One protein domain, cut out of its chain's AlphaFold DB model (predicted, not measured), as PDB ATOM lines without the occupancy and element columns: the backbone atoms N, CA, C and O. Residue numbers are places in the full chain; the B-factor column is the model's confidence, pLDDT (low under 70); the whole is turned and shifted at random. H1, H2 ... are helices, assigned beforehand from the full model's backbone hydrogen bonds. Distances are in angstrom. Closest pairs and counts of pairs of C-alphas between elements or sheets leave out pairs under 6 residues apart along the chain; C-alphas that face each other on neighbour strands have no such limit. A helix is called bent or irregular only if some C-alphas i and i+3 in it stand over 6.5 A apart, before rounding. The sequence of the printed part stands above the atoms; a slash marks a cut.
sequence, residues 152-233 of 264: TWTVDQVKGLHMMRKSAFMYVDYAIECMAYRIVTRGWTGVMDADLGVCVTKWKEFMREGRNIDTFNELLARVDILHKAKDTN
ATOM      1  N   THR A 152     102.562 121.033 124.382       86.69
ATOM      2  CA  THR A 152     103.255 120.003 125.142       86.69
ATOM      3  C   THR A 152     102.604 119.812 126.504       86.69
ATOM      4  O   THR A 152     102.522 118.664 126.910       86.69
ATOM      5  N   TRP A 153     102.099 120.883 127.138       88.31
ATOM      6  CA  TRP A 153     101.647 120.956 128.534       88.31
ATOM      7  C   TRP A 153     100.262 120.350 128.792       88.31
ATOM      8  O   TRP A 153      99.243 121.001 128.574       88.31
ATOM      9  N   THR A 154     100.229 119.135 129.333       87.31
ATOM     10  CA  THR A 154      99.054 118.331 129.709       87.31
ATOM     11  C   THR A 154      98.937 118.186 131.229       87.31
ATOM     12  O   THR A 154      99.884 118.464 131.969       87.31
ATOM     13  N   VAL A 155      97.780 117.719 131.715       87.12
ATOM     14  CA  VAL A 155      97.569 117.509 133.161       87.12
ATOM     15  C   VAL A 155      98.598 116.557 133.782       87.12
ATOM     16  O   VAL A 155      98.971 116.746 134.931       87.12
ATOM     17  N   ASP A 156      99.123 115.585 133.028       84.25
ATOM     18  CA  ASP A 156     100.139 114.644 133.525       84.25
ATOM     19  C   ASP A 156     101.494 115.297 133.796       84.25
ATOM     20  O   ASP A 156     102.225 114.840 134.666       84.25
ATOM     21  N   GLN A 157     101.853 116.339 133.048       85.88
ATOM     22  CA  GLN A 157     103.126 117.039 133.256       85.88
ATOM     23  C   GLN A 157     103.008 118.094 134.351       85.88
ATOM     24  O   GLN A 157     103.991 118.415 135.009       85.88
ATOM     25  N   VAL A 158     101.800 118.624 134.558       86.50
ATOM     26  CA  VAL A 158     101.490 119.495 135.698       86.50
ATOM     27  C   VAL A 158     101.314 118.668 136.980       86.50
ATOM     28  O   VAL A 158     101.570 119.149 138.087       86.50
ATOM     29  N   LYS A 159     100.914 117.397 136.851       84.12
ATOM     30  CA  LYS A 159     100.826 116.454 137.964       84.12
ATOM     31  C   LYS A 159     102.188 116.317 138.627       84.12
ATOM     32  O   LYS A 159     103.197 116.044 137.987       84.12
ATOM     33  N   GLY A 160     102.195 116.474 139.944       78.94
ATOM     34  CA  GLY A 160     103.412 116.352 140.723       78.94
ATOM     35  C   GLY A 160     104.248 117.622 140.795       78.94
ATOM     36  O   GLY A 160     105.104 117.644 141.657       78.94
ATOM     37  N   LEU A 161     103.995 118.700 140.037       84.94
ATOM     38  CA  LEU A 161     104.840 119.910 140.105       84.94
ATOM     39  C   LEU A 161     105.032 120.470 141.528       84.94
ATOM     40  O   LEU A 161     106.084 121.030 141.809       84.94
ATOM     41  N   HIS A 162     104.081 120.253 142.441       79.56
ATOM     42  CA  HIS A 162     104.216 120.579 143.868       79.56
ATOM     43  C   HIS A 162     105.401 119.894 144.578       79.56
ATOM     44  O   HIS A 162     105.843 120.380 145.614       79.56
ATOM     45  N   MET A 163     105.896 118.761 144.069       77.25
ATOM     46  CA  MET A 163     107.081 118.080 144.608       77.25
ATOM     47  C   MET A 163     108.382 118.555 143.946       77.25
ATOM     48  O   MET A 163     109.457 118.146 144.382       77.25
ATOM     49  N   MET A 164     108.314 119.397 142.903       80.31
ATOM     50  CA  MET A 164     109.513 120.042 142.373       80.31
ATOM     51  C   MET A 164     110.064 120.983 143.448       80.31
ATOM     52  O   MET A 164     109.323 121.665 144.161       80.31
ATOM     53  N   ARG A 165     111.386 121.025 143.578       70.50
ATOM     54  CA  ARG A 165     112.051 121.838 144.599       70.50
ATOM     55  C   ARG A 165     112.038 123.309 144.209       70.50
ATOM     56  O   ARG A 165     111.821 123.671 143.054       70.50
ATOM     57  N   LYS A 166     112.381 124.163 145.181       81.88
ATOM     58  CA  LYS A 166     112.561 125.612 144.977       81.88
ATOM     59  C   LYS A 166     113.471 125.945 143.788       81.88
ATOM     60  O   LYS A 166     113.229 126.943 143.117       81.88
ATOM     61  N   SER A 167     114.456 125.095 143.505       83.19
ATOM     62  CA  SER A 167     115.390 125.229 142.381       83.19
ATOM     63  C   SER A 167     114.704 125.313 141.012       83.19
ATOM     64  O   SER A 167     115.196 125.996 140.115       83.19
ATOM     65  N   ALA A 168     113.536 124.681 140.863       88.44
ATOM     66  CA  ALA A 168     112.767 124.617 139.623       88.44
ATOM     67  C   ALA A 168     111.488 125.476 139.656       88.44
ATOM     68  O   ALA A 168     110.585 125.275 138.844       88.44
ATOM     69  N   PHE A 169     111.385 126.448 140.569       90.00
ATOM     70  CA  PHE A 169     110.185 127.284 140.705       90.00
ATOM     71  C   PHE A 169     109.777 127.976 139.390       90.00
ATOM     72  O   PHE A 169     108.602 127.969 139.037       90.00
ATOM     73  N   MET A 170     110.734 128.509 138.618       91.81
ATOM     74  CA  MET A 170     110.442 129.159 137.326       91.81
ATOM     75  C   MET A 170     109.832 128.191 136.302       91.81
ATOM     76  O   MET A 170     108.970 128.581 135.520       91.81
ATOM     77  N   TYR A 171     110.253 126.924 136.326       92.56
ATOM     78  CA  TYR A 171     109.678 125.873 135.489       92.56
ATOM     79  C   TYR A 171     108.237 125.558 135.895       92.56
ATOM     80  O   TYR A 171     107.373 125.452 135.025       92.56
ATOM     81  N   VAL A 172     107.971 125.460 137.201       91.88
ATOM     82  CA  VAL A 172     106.616 125.253 137.736       91.88
ATOM     83  C   VAL A 172     105.698 126.408 137.332       91.88
ATOM     84  O   VAL A 172     104.630 126.168 136.769       91.88
ATOM     85  N   ASP A 173     106.140 127.651 137.535       93.69
ATOM     86  CA  ASP A 173     105.375 128.845 137.164       93.69
ATOM     87  C   ASP A 173     105.071 128.880 135.657       93.69
ATOM     88  O   ASP A 173     103.929 129.112 135.254       93.69
ATOM     89  N   TYR A 174     106.066 128.578 134.815       94.38
ATOM     90  CA  TYR A 174     105.894 128.511 133.362       94.38
ATOM     91  C   TYR A 174     104.907 127.417 132.934       94.38
ATOM     92  O   TYR A 174     104.049 127.656 132.081       94.38
ATOM     93  N   ALA A 175     104.995 126.227 133.529       93.69
ATOM     94  CA  ALA A 175     104.097 125.111 133.245       93.69
ATOM     95  C   ALA A 175     102.634 125.457 133.572       93.69
ATOM     96  O   ALA A 175     101.727 125.191 132.774       93.69
ATOM     97  N   ILE A 176     102.408 126.093 134.725       94.69
ATOM     98  CA  ILE A 176     101.082 126.539 135.166       94.69
ATOM     99  C   ILE A 176     100.551 127.644 134.247       94.69
ATOM    100  O   ILE A 176      99.397 127.573 133.820       94.69
ATOM    101  N   GLU A 177     101.381 128.625 133.880       95.69
ATOM    102  CA  GLU A 177     101.025 129.669 132.908       95.69
ATOM    103  C   GLU A 177     100.609 129.062 131.563       95.69
ATOM    104  O   GLU A 177      99.595 129.458 130.984       95.69
ATOM    105  N   CYS A 178     101.348 128.059 131.088       95.44
ATOM    106  CA  CYS A 178     101.048 127.373 129.841       95.44
ATOM    107  C   CYS A 178      99.688 126.673 129.878       95.44
ATOM    108  O   CYS A 178      98.865 126.848 128.973       95.44
ATOM    109  N   MET A 179      99.426 125.912 130.940       93.88
ATOM    110  CA  MET A 179      98.146 125.236 131.126       93.88
ATOM    111  C   MET A 179      96.989 126.239 131.239       93.88
ATOM    112  O   MET A 179      95.963 126.084 130.571       93.88
ATOM    113  N   ALA A 180      97.166 127.305 132.022       96.38
ATOM    114  CA  ALA A 180      96.168 128.359 132.180       96.38
ATOM    115  C   ALA A 180      95.854 129.043 130.842       96.38
ATOM    116  O   ALA A 180      94.685 129.226 130.497       96.38
ATOM    117  N   TYR A 181      96.877 129.356 130.047       96.75
ATOM    118  CA  TYR A 181      96.701 129.932 128.718       96.75
ATOM    119  C   TYR A 181      95.895 129.005 127.797       96.75
ATOM    120  O   TYR A 181      94.973 129.468 127.116       96.75
ATOM    121  N   ARG A 182      96.173 127.689 127.796       94.81
ATOM    122  CA  ARG A 182      95.374 126.709 127.028       94.81
ATOM    123  C   ARG A 182      93.908 126.737 127.458       94.81
ATOM    124  O   ARG A 182      93.031 126.778 126.598       94.81
ATOM    125  N   ILE A 183      93.636 126.767 128.762       95.00
ATOM    126  CA  ILE A 183      92.269 126.815 129.306       95.00
ATOM    127  C   ILE A 183      91.550 128.096 128.869       95.00
ATOM    128  O   ILE A 183      90.429 128.030 128.372       95.00
ATOM    129  N   VAL A 184      92.196 129.257 128.983       96.81
ATOM    130  CA  VAL A 184      91.600 130.552 128.614       96.81
ATOM    131  C   VAL A 184      91.346 130.664 127.104       96.81
ATOM    132  O   VAL A 184      90.374 131.296 126.669       96.81
ATOM    133  N   THR A 185      92.201 130.062 126.275       95.06
ATOM    134  CA  THR A 185      92.076 130.125 124.808       95.06
ATOM    135  C   THR A 185      91.133 129.075 124.229       95.06
ATOM    136  O   THR A 185      90.391 129.394 123.302       95.06
ATOM    137  N   ARG A 186      91.118 127.854 124.774       93.44
ATOM    138  CA  ARG A 186      90.364 126.706 124.226       93.44
ATOM    139  C   ARG A 186      89.142 126.312 125.051       93.44
ATOM    140  O   ARG A 186      88.314 125.538 124.579       93.44
ATOM    141  N   GLY A 187      89.022 126.841 126.263       91.81
ATOM    142  CA  GLY A 187      88.035 126.418 127.247       91.81
ATOM    143  C   GLY A 187      88.430 125.120 127.954       91.81
ATOM    144  O   GLY A 187      89.220 124.318 127.455       91.81
ATOM    145  N   TRP A 188      87.833 124.892 129.125       89.75
ATOM    146  CA  TRP A 188      88.063 123.689 129.932       89.75
ATOM    147  C   TRP A 188      87.736 122.399 129.185       89.75
ATOM    148  O   TRP A 188      88.530 121.466 129.216       89.75
ATOM    149  N   THR A 189      86.603 122.358 128.482       84.75
ATOM    150  CA  THR A 189      86.207 121.196 127.674       84.75
ATOM    151  C   THR A 189      87.228 120.929 126.578       84.75
ATOM    152  O   THR A 189      87.712 119.814 126.463       84.75
ATOM    153  N   GLY A 190      87.653 121.974 125.861       82.50
ATOM    154  CA  GLY A 190      88.670 121.868 124.820       82.50
ATOM    155  C   GLY A 190      90.000 121.320 125.334       82.50
ATOM    156  O   GLY A 190      90.612 120.510 124.651       82.50
ATOM    157  N   VAL A 191      90.443 121.706 126.534       84.56
ATOM    158  CA  VAL A 191      91.680 121.177 127.141       84.56
ATOM    159  C   VAL A 191      91.506 119.743 127.642       84.56
ATOM    160  O   VAL A 191      92.360 118.901 127.378       84.56
ATOM    161  N   MET A 192      90.397 119.445 128.323       83.12
ATOM    162  CA  MET A 192      90.110 118.096 128.827       83.12
ATOM    163  C   MET A 192      89.928 117.079 127.698       83.12
ATOM    164  O   MET A 192      90.334 115.926 127.851       83.12
ATOM    165  N   ASP A 193      89.344 117.513 126.580       73.00
ATOM    166  CA  ASP A 193      89.172 116.702 125.384       73.00
ATOM    167  C   ASP A 193      90.499 116.567 124.634       73.00
ATOM    168  O   ASP A 193      90.875 115.442 124.332       73.00
ATOM    169  N   ALA A 194      91.231 117.671 124.389       66.88
ATOM    170  CA  ALA A 194      92.483 117.717 123.613       66.88
ATOM    171  C   ALA A 194      93.653 116.930 124.217       66.88
ATOM    172  O   ALA A 194      94.579 116.581 123.483       66.88
ATOM    173  N   ASP A 195      93.608 116.579 125.502       65.31
ATOM    174  CA  ASP A 195      94.510 115.592 126.110       65.31
ATOM    175  C   ASP A 195      94.147 114.145 125.625       65.31
ATOM    176  O   ASP A 195      94.147 113.171 126.390       65.31
ATOM    177  N   LEU A 196      93.817 114.025 124.322       50.34
ATOM    178  CA  LEU A 196      93.140 112.958 123.567       50.34
ATOM    179  C   LEU A 196      93.856 111.604 123.672       50.34
ATOM    180  O   LEU A 196      94.578 111.168 122.776       50.34
ATOM    181  N   GLY A 197      93.584 110.901 124.766       52.50
ATOM    182  CA  GLY A 197      93.935 109.493 124.957       52.50
ATOM    183  C   GLY A 197      93.482 108.926 126.301       52.50
ATOM    184  O   GLY A 197      93.276 107.722 126.416       52.50
ATOM    185  N   VAL A 198      93.282 109.776 127.319       49.12
ATOM    186  CA  VAL A 198      92.881 109.345 128.672       49.12
ATOM    187  C   VAL A 198      91.877 110.344 129.276       49.12
ATOM    188  O   VAL A 198      92.142 111.071 130.231       49.12
ATOM    189  N   CYS A 199      90.706 110.383 128.644       57.31
ATOM    190  CA  CYS A 199      89.579 111.292 128.865       57.31
ATOM    191  C   CYS A 199      89.063 111.271 130.317       57.31
ATOM    192  O   CYS A 199      88.792 110.192 130.850       57.31
ATOM    193  N   VAL A 200      88.923 112.453 130.946       60.25
ATOM    194  CA  VAL A 200      88.331 112.747 132.280       60.25
ATOM    195  C   VAL A 200      88.983 112.055 133.493       60.25
ATOM    196  O   VAL A 200      89.052 112.635 134.573       60.25
ATOM    197  N   THR A 201      89.486 110.836 133.346       72.19
ATOM    198  CA  THR A 201      90.030 109.990 134.410       72.19
ATOM    199  C   THR A 201      91.318 110.571 134.976       72.19
ATOM    200  O   THR A 201      91.460 110.596 136.191       72.19
ATOM    201  N   LYS A 202      92.194 111.136 134.133       78.69
ATOM    202  CA  LYS A 202      93.419 111.817 134.587       78.69
ATOM    203  C   LYS A 202      93.137 113.096 135.354       78.69
ATOM    204  O   LYS A 202      93.697 113.296 136.419       78.69
ATOM    205  N   TRP A 203      92.220 113.928 134.863       84.19
ATOM    206  CA  TRP A 203      91.785 115.122 135.589       84.19
ATOM    207  C   TRP A 203      91.106 114.761 136.915       84.19
ATOM    208  O   TRP A 203      91.380 115.381 137.938       84.19
ATOM    209  N   LYS A 204      90.274 113.712 136.937       82.50
ATOM    210  CA  LYS A 204      89.703 113.170 138.181       82.50
ATOM    211  C   LYS A 204      90.780 112.656 139.130       82.50
ATOM    212  O   LYS A 204      90.681 112.900 140.324       82.50
ATOM    213  N   GLU A 205      91.782 111.945 138.627       84.06
ATOM    214  CA  GLU A 205      92.898 111.440 139.426       84.06
ATOM    215  C   GLU A 205      93.734 112.586 139.995       84.06
ATOM    216  O   GLU A 205      93.976 112.617 141.198       84.06
ATOM    217  N   PHE A 206      94.075 113.564 139.155       85.44
ATOM    218  CA  PHE A 206      94.761 114.792 139.534       85.44
ATOM    219  C   PHE A 206      94.018 115.513 140.665       85.44
ATOM    220  O   PHE A 206      94.627 115.791 141.693       85.44
ATOM    221  N   MET A 207      92.702 115.723 140.528       84.31
ATOM    222  CA  MET A 207      91.872 116.368 141.558       84.31
ATOM    223  C   MET A 207      91.655 115.503 142.810       84.31
ATOM    224  O   MET A 207      91.471 116.038 143.901       84.31
ATOM    225  N   ARG A 208      91.639 114.171 142.682       84.50
ATOM    226  CA  ARG A 208      91.456 113.245 143.815       84.50
ATOM    227  C   ARG A 208      92.711 113.154 144.678       84.50
ATOM    228  O   ARG A 208      92.623 112.902 145.879       84.50
ATOM    229  N   GLU A 209      93.880 113.308 144.075       84.38
ATOM    230  CA  GLU A 209      95.143 113.359 144.794       84.38
ATOM    231  C   GLU A 209      95.272 114.694 145.532       84.38
ATOM    232  O   GLU A 209      95.700 115.692 144.962       84.38
ATOM    233  N   GLY A 210      94.952 114.696 146.830       79.88
ATOM    234  CA  GLY A 210      94.964 115.907 147.660       79.88
ATOM    235  C   GLY A 210      96.285 116.687 147.656       79.88
ATOM    236  O   GLY A 210      96.276 117.879 147.923       79.88
ATOM    237  N   ARG A 211      97.410 116.059 147.286       82.62
ATOM    238  CA  ARG A 211      98.706 116.743 147.135       82.62
ATOM    239  C   ARG A 211      98.771 117.699 145.936       82.62
ATOM    240  O   ARG A 211      99.589 118.604 145.932       82.62
ATOM    241  N   ASN A 212      97.905 117.532 144.935       86.25
ATOM    242  CA  ASN A 212      97.842 118.424 143.775       86.25
ATOM    243  C   ASN A 212      96.929 119.639 144.007       86.25
ATOM    244  O   ASN A 212      96.791 120.462 143.103       86.25
ATOM    245  N   ILE A 213      96.284 119.756 145.176       88.12
ATOM    246  CA  ILE A 213      95.296 120.816 145.422       88.12
ATOM    247  C   ILE A 213      95.917 122.210 145.329       88.12
ATOM    248  O   ILE A 213      95.301 123.107 144.763       88.12
ATOM    249  N   ASP A 214      97.155 122.374 145.795       87.94
ATOM    250  CA  ASP A 214      97.860 123.654 145.743       87.94
ATOM    251  C   ASP A 214      98.187 124.039 144.299       87.94
ATOM    252  O   ASP A 214      97.847 125.137 143.863       87.94
ATOM    253  N   THR A 215      98.725 123.099 143.513       89.88
ATOM    254  CA  THR A 215      98.961 123.295 142.073       89.88
ATOM    255  C   THR A 215      97.663 123.605 141.325       89.88
ATOM    256  O   THR A 215      97.646 124.442 140.426       89.88
ATOM    257  N   PHE A 216      96.552 122.957 141.689       91.38
ATOM    258  CA  PHE A 216      95.252 123.233 141.084       91.38
ATOM    259  C   PHE A 216      94.725 124.625 141.448       91.38
ATOM    260  O   PHE A 216      94.251 125.346 140.574       91.38
ATOM    261  N   ASN A 217      94.836 125.031 142.713       91.81
ATOM    262  CA  ASN A 217      94.441 126.366 143.160       91.81
ATOM    263  C   ASN A 217      95.272 127.454 142.468       91.81
ATOM    264  O   ASN A 217      94.722 128.466 142.033       91.81
ATOM    265  N   GLU A 218      96.576 127.232 142.317       93.38
ATOM    266  CA  GLU A 218      97.460 128.136 141.584       93.38
ATOM    267  C   GLU A 218      97.076 128.222 140.100       93.38
ATOM    268  O   GLU A 218      97.015 129.317 139.537       93.38
ATOM    269  N   LEU A 219      96.724 127.088 139.484       94.56
ATOM    270  CA  LEU A 219      96.201 127.052 138.122       94.56
ATOM    271  C   LEU A 219      94.908 127.863 137.983       94.56
ATOM    272  O   LEU A 219      94.800 128.662 137.054       94.56
ATOM    273  N   LEU A 220      93.944 127.700 138.893       95.25
ATOM    274  CA  LEU A 220      92.697 128.474 138.877       95.25
ATOM    275  C   LEU A 220      92.967 129.977 139.007       95.25
ATOM    276  O   LEU A 220      92.462 130.766 138.209       95.25
ATOM    277  N   ALA A 221      93.830 130.369 139.945       96.50
ATOM    278  CA  ALA A 221      94.222 131.764 140.113       96.50
ATOM    279  C   ALA A 221      94.898 132.325 138.848       96.50
ATOM    280  O   ALA A 221      94.626 133.459 138.442       96.50
ATOM    281  N   ARG A 222      95.748 131.533 138.180       96.88
ATOM    282  CA  ARG A 222      96.387 131.931 136.917       96.88
ATOM    283  C   ARG A 222      95.375 132.057 135.779       96.88
ATOM    284  O   ARG A 222      95.471 133.005 135.001       96.88
ATOM    285  N   VAL A 223      94.394 131.158 135.695       97.50
ATOM    286  CA  VAL A 223      93.287 131.237 134.727       97.50
ATOM    287  C   VAL A 223      92.503 132.537 134.908       97.50
ATOM    288  O   VAL A 223      92.247 133.221 133.918       97.50
ATOM    289  N   ASP A 224      92.198 132.935 136.144       97.31
ATOM    290  CA  ASP A 224      91.499 134.196 136.428       97.31
ATOM    291  C   ASP A 224      92.308 135.429 135.995       97.31
ATOM    292  O   ASP A 224      91.760 136.374 135.419       97.31
ATOM    293  N   ILE A 225      93.624 135.430 136.242       96.62
ATOM    294  CA  ILE A 225      94.530 136.504 135.802       96.62
ATOM    295  C   ILE A 225      94.541 136.597 134.271       96.62
ATOM    296  O   ILE A 225      94.366 137.682 133.710       96.62
ATOM    297  N   LEU A 226      94.703 135.464 133.586       97.12
ATOM    298  CA  LEU A 226      94.773 135.425 132.127       97.12
ATOM    299  C   LEU A 226      93.424 135.719 131.458       97.12
ATOM    300  O   LEU A 226      93.406 136.301 130.374       97.12
ATOM    301  N   HIS A 227      92.296 135.405 132.097       96.94
ATOM    302  CA  HIS A 227      90.981 135.839 131.626       96.94
ATOM    303  C   HIS A 227      90.865 137.366 131.609       96.94
ATOM    304  O   HIS A 227      90.482 137.928 130.586       96.94
ATOM    305  N   LYS A 228      91.297 138.051 132.674       96.44
ATOM    306  CA  LYS A 228      91.328 139.525 132.700       96.44
ATOM    307  C   LYS A 228      92.252 140.097 131.619       96.44
ATOM    308  O   LYS A 228      91.919 141.097 130.978       96.44
ATOM    309  N   ALA A 229      93.401 139.461 131.381       94.81
ATOM    310  CA  ALA A 229      94.292 139.838 130.283       94.81
ATOM    311  C   ALA A 229      93.623 139.643 128.909       94.81
ATOM    312  O   ALA A 229      93.757 140.494 128.032       94.81
ATOM    313  N   LYS A 230      92.847 138.568 128.725       95.38
ATOM    314  CA  LYS A 230      92.065 138.325 127.503       95.38
ATOM    315  C   LYS A 230      90.992 139.387 127.290       95.38
ATOM    316  O   LYS A 230      90.892 139.915 126.187       95.38
ATOM    317  N   ASP A 231      90.253 139.738 128.336       95.06
ATOM    318  CA  ASP A 231      89.182 140.739 128.275       95.06
ATOM    319  C   ASP A 231      89.717 142.142 127.943       95.06
ATOM    320  O   ASP A 231      89.028 142.950 127.326       95.06
ATOM    321  N   THR A 232      90.976 142.415 128.300       95.12
ATOM    322  CA  THR A 232      91.689 143.659 127.967       95.12
ATOM    323  C   THR A 232      92.516 143.571 126.678       95.12
ATOM    324  O   THR A 232      93.251 144.504 126.367       95.12
ATOM    325  N   ASN A 233      92.392 142.481 125.909       92.38
ATOM    326  CA  ASN A 233      93.143 142.215 124.675       92.38
ATOM    327  C   ASN A 233      94.681 142.245 124.844       92.38
ATOM    328  O   ASN A 233      95.415 142.548 123.906       92.38
TER     329      ASN A 233
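AT A GLANCE: This is residues 152 to 233 of the 264 residues of an uncharacterized protein of Exophiala sideris (UniProt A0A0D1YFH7). What shape would a reader see first? Two long helices, H2 and H4, cross as an X, and past a kink of 115 degrees near residue 187 H2 turns off toward H3, which makes a corner with the beginning of H4. The short H1 sits beside H3 and H2. What is it made of? The 82 printed residues hold four named helices, H1 to H4 in chain order, and no named strand, in the class all helix. The whole is compact, with a radius of gyration of the C-alphas of 12.6 A and spans of 34 by 31 by 21 A.

HOW THE PARTS SIT: What does H1 touch? H1, residues 155 to 158, touches H3, residues 201 to 208, closest at the C-alphas of Val 155 and Trp 203, 6.7 A. It only just touches H2, residues 166 to 194, with 3 pairs of C-alphas within 8 A, the closest being Val 158 and Ala 175 at 6.7 A. How does H4 stand? H4, residues 210 to 231, touches residues 176 to 184 of H2, closest at the C-alphas of Ala 180 and Val 223, 4.8 A, at a steep tilt of 68 degrees, the same way, only just short of about perpendicular. H3 and H4 touch only at the corner, and only just, with 3 pairs of C-alphas within 8 A, the closest being Phe 206 and Asn 212 at 6.4 A. Are the helix backbones whole? Every O i to N i+4 pair is within hydrogen-bond range in H3, against 20 of 25 in H2 and 16 of 18 in H4; H1 is too short for such a pair.

IN THESE COORDINATES: Where do the helices begin and end? H1 begins at C-alpha 155 (97.569, 117.509, 133.161) and H4 ends at C-alpha 231 (89.182, 140.739, 128.275). How long are they? H1 measures 5.1 A from first to last C-alpha, H2 30.4 A, H3 10.1 A and H4 32.0 A. Are any irregular? H2 is, with C-alphas 185 and 188 9.2 A apart, and so is H4, with C-alphas 211 and 214 7.1 A apart.

THE WHOLE: How large is it? The two C-alphas farthest apart, those of Glu 209 and Asn 233, are 35.2 A apart. Are there cuts or long links? The printed part has no cut and no long link; H3 to H4 is a tight link. Where is confidence low? Residues 194 to 200, of which 194 belongs to H2, are under 70, against a mean pLDDT of 86.2 for the printed part.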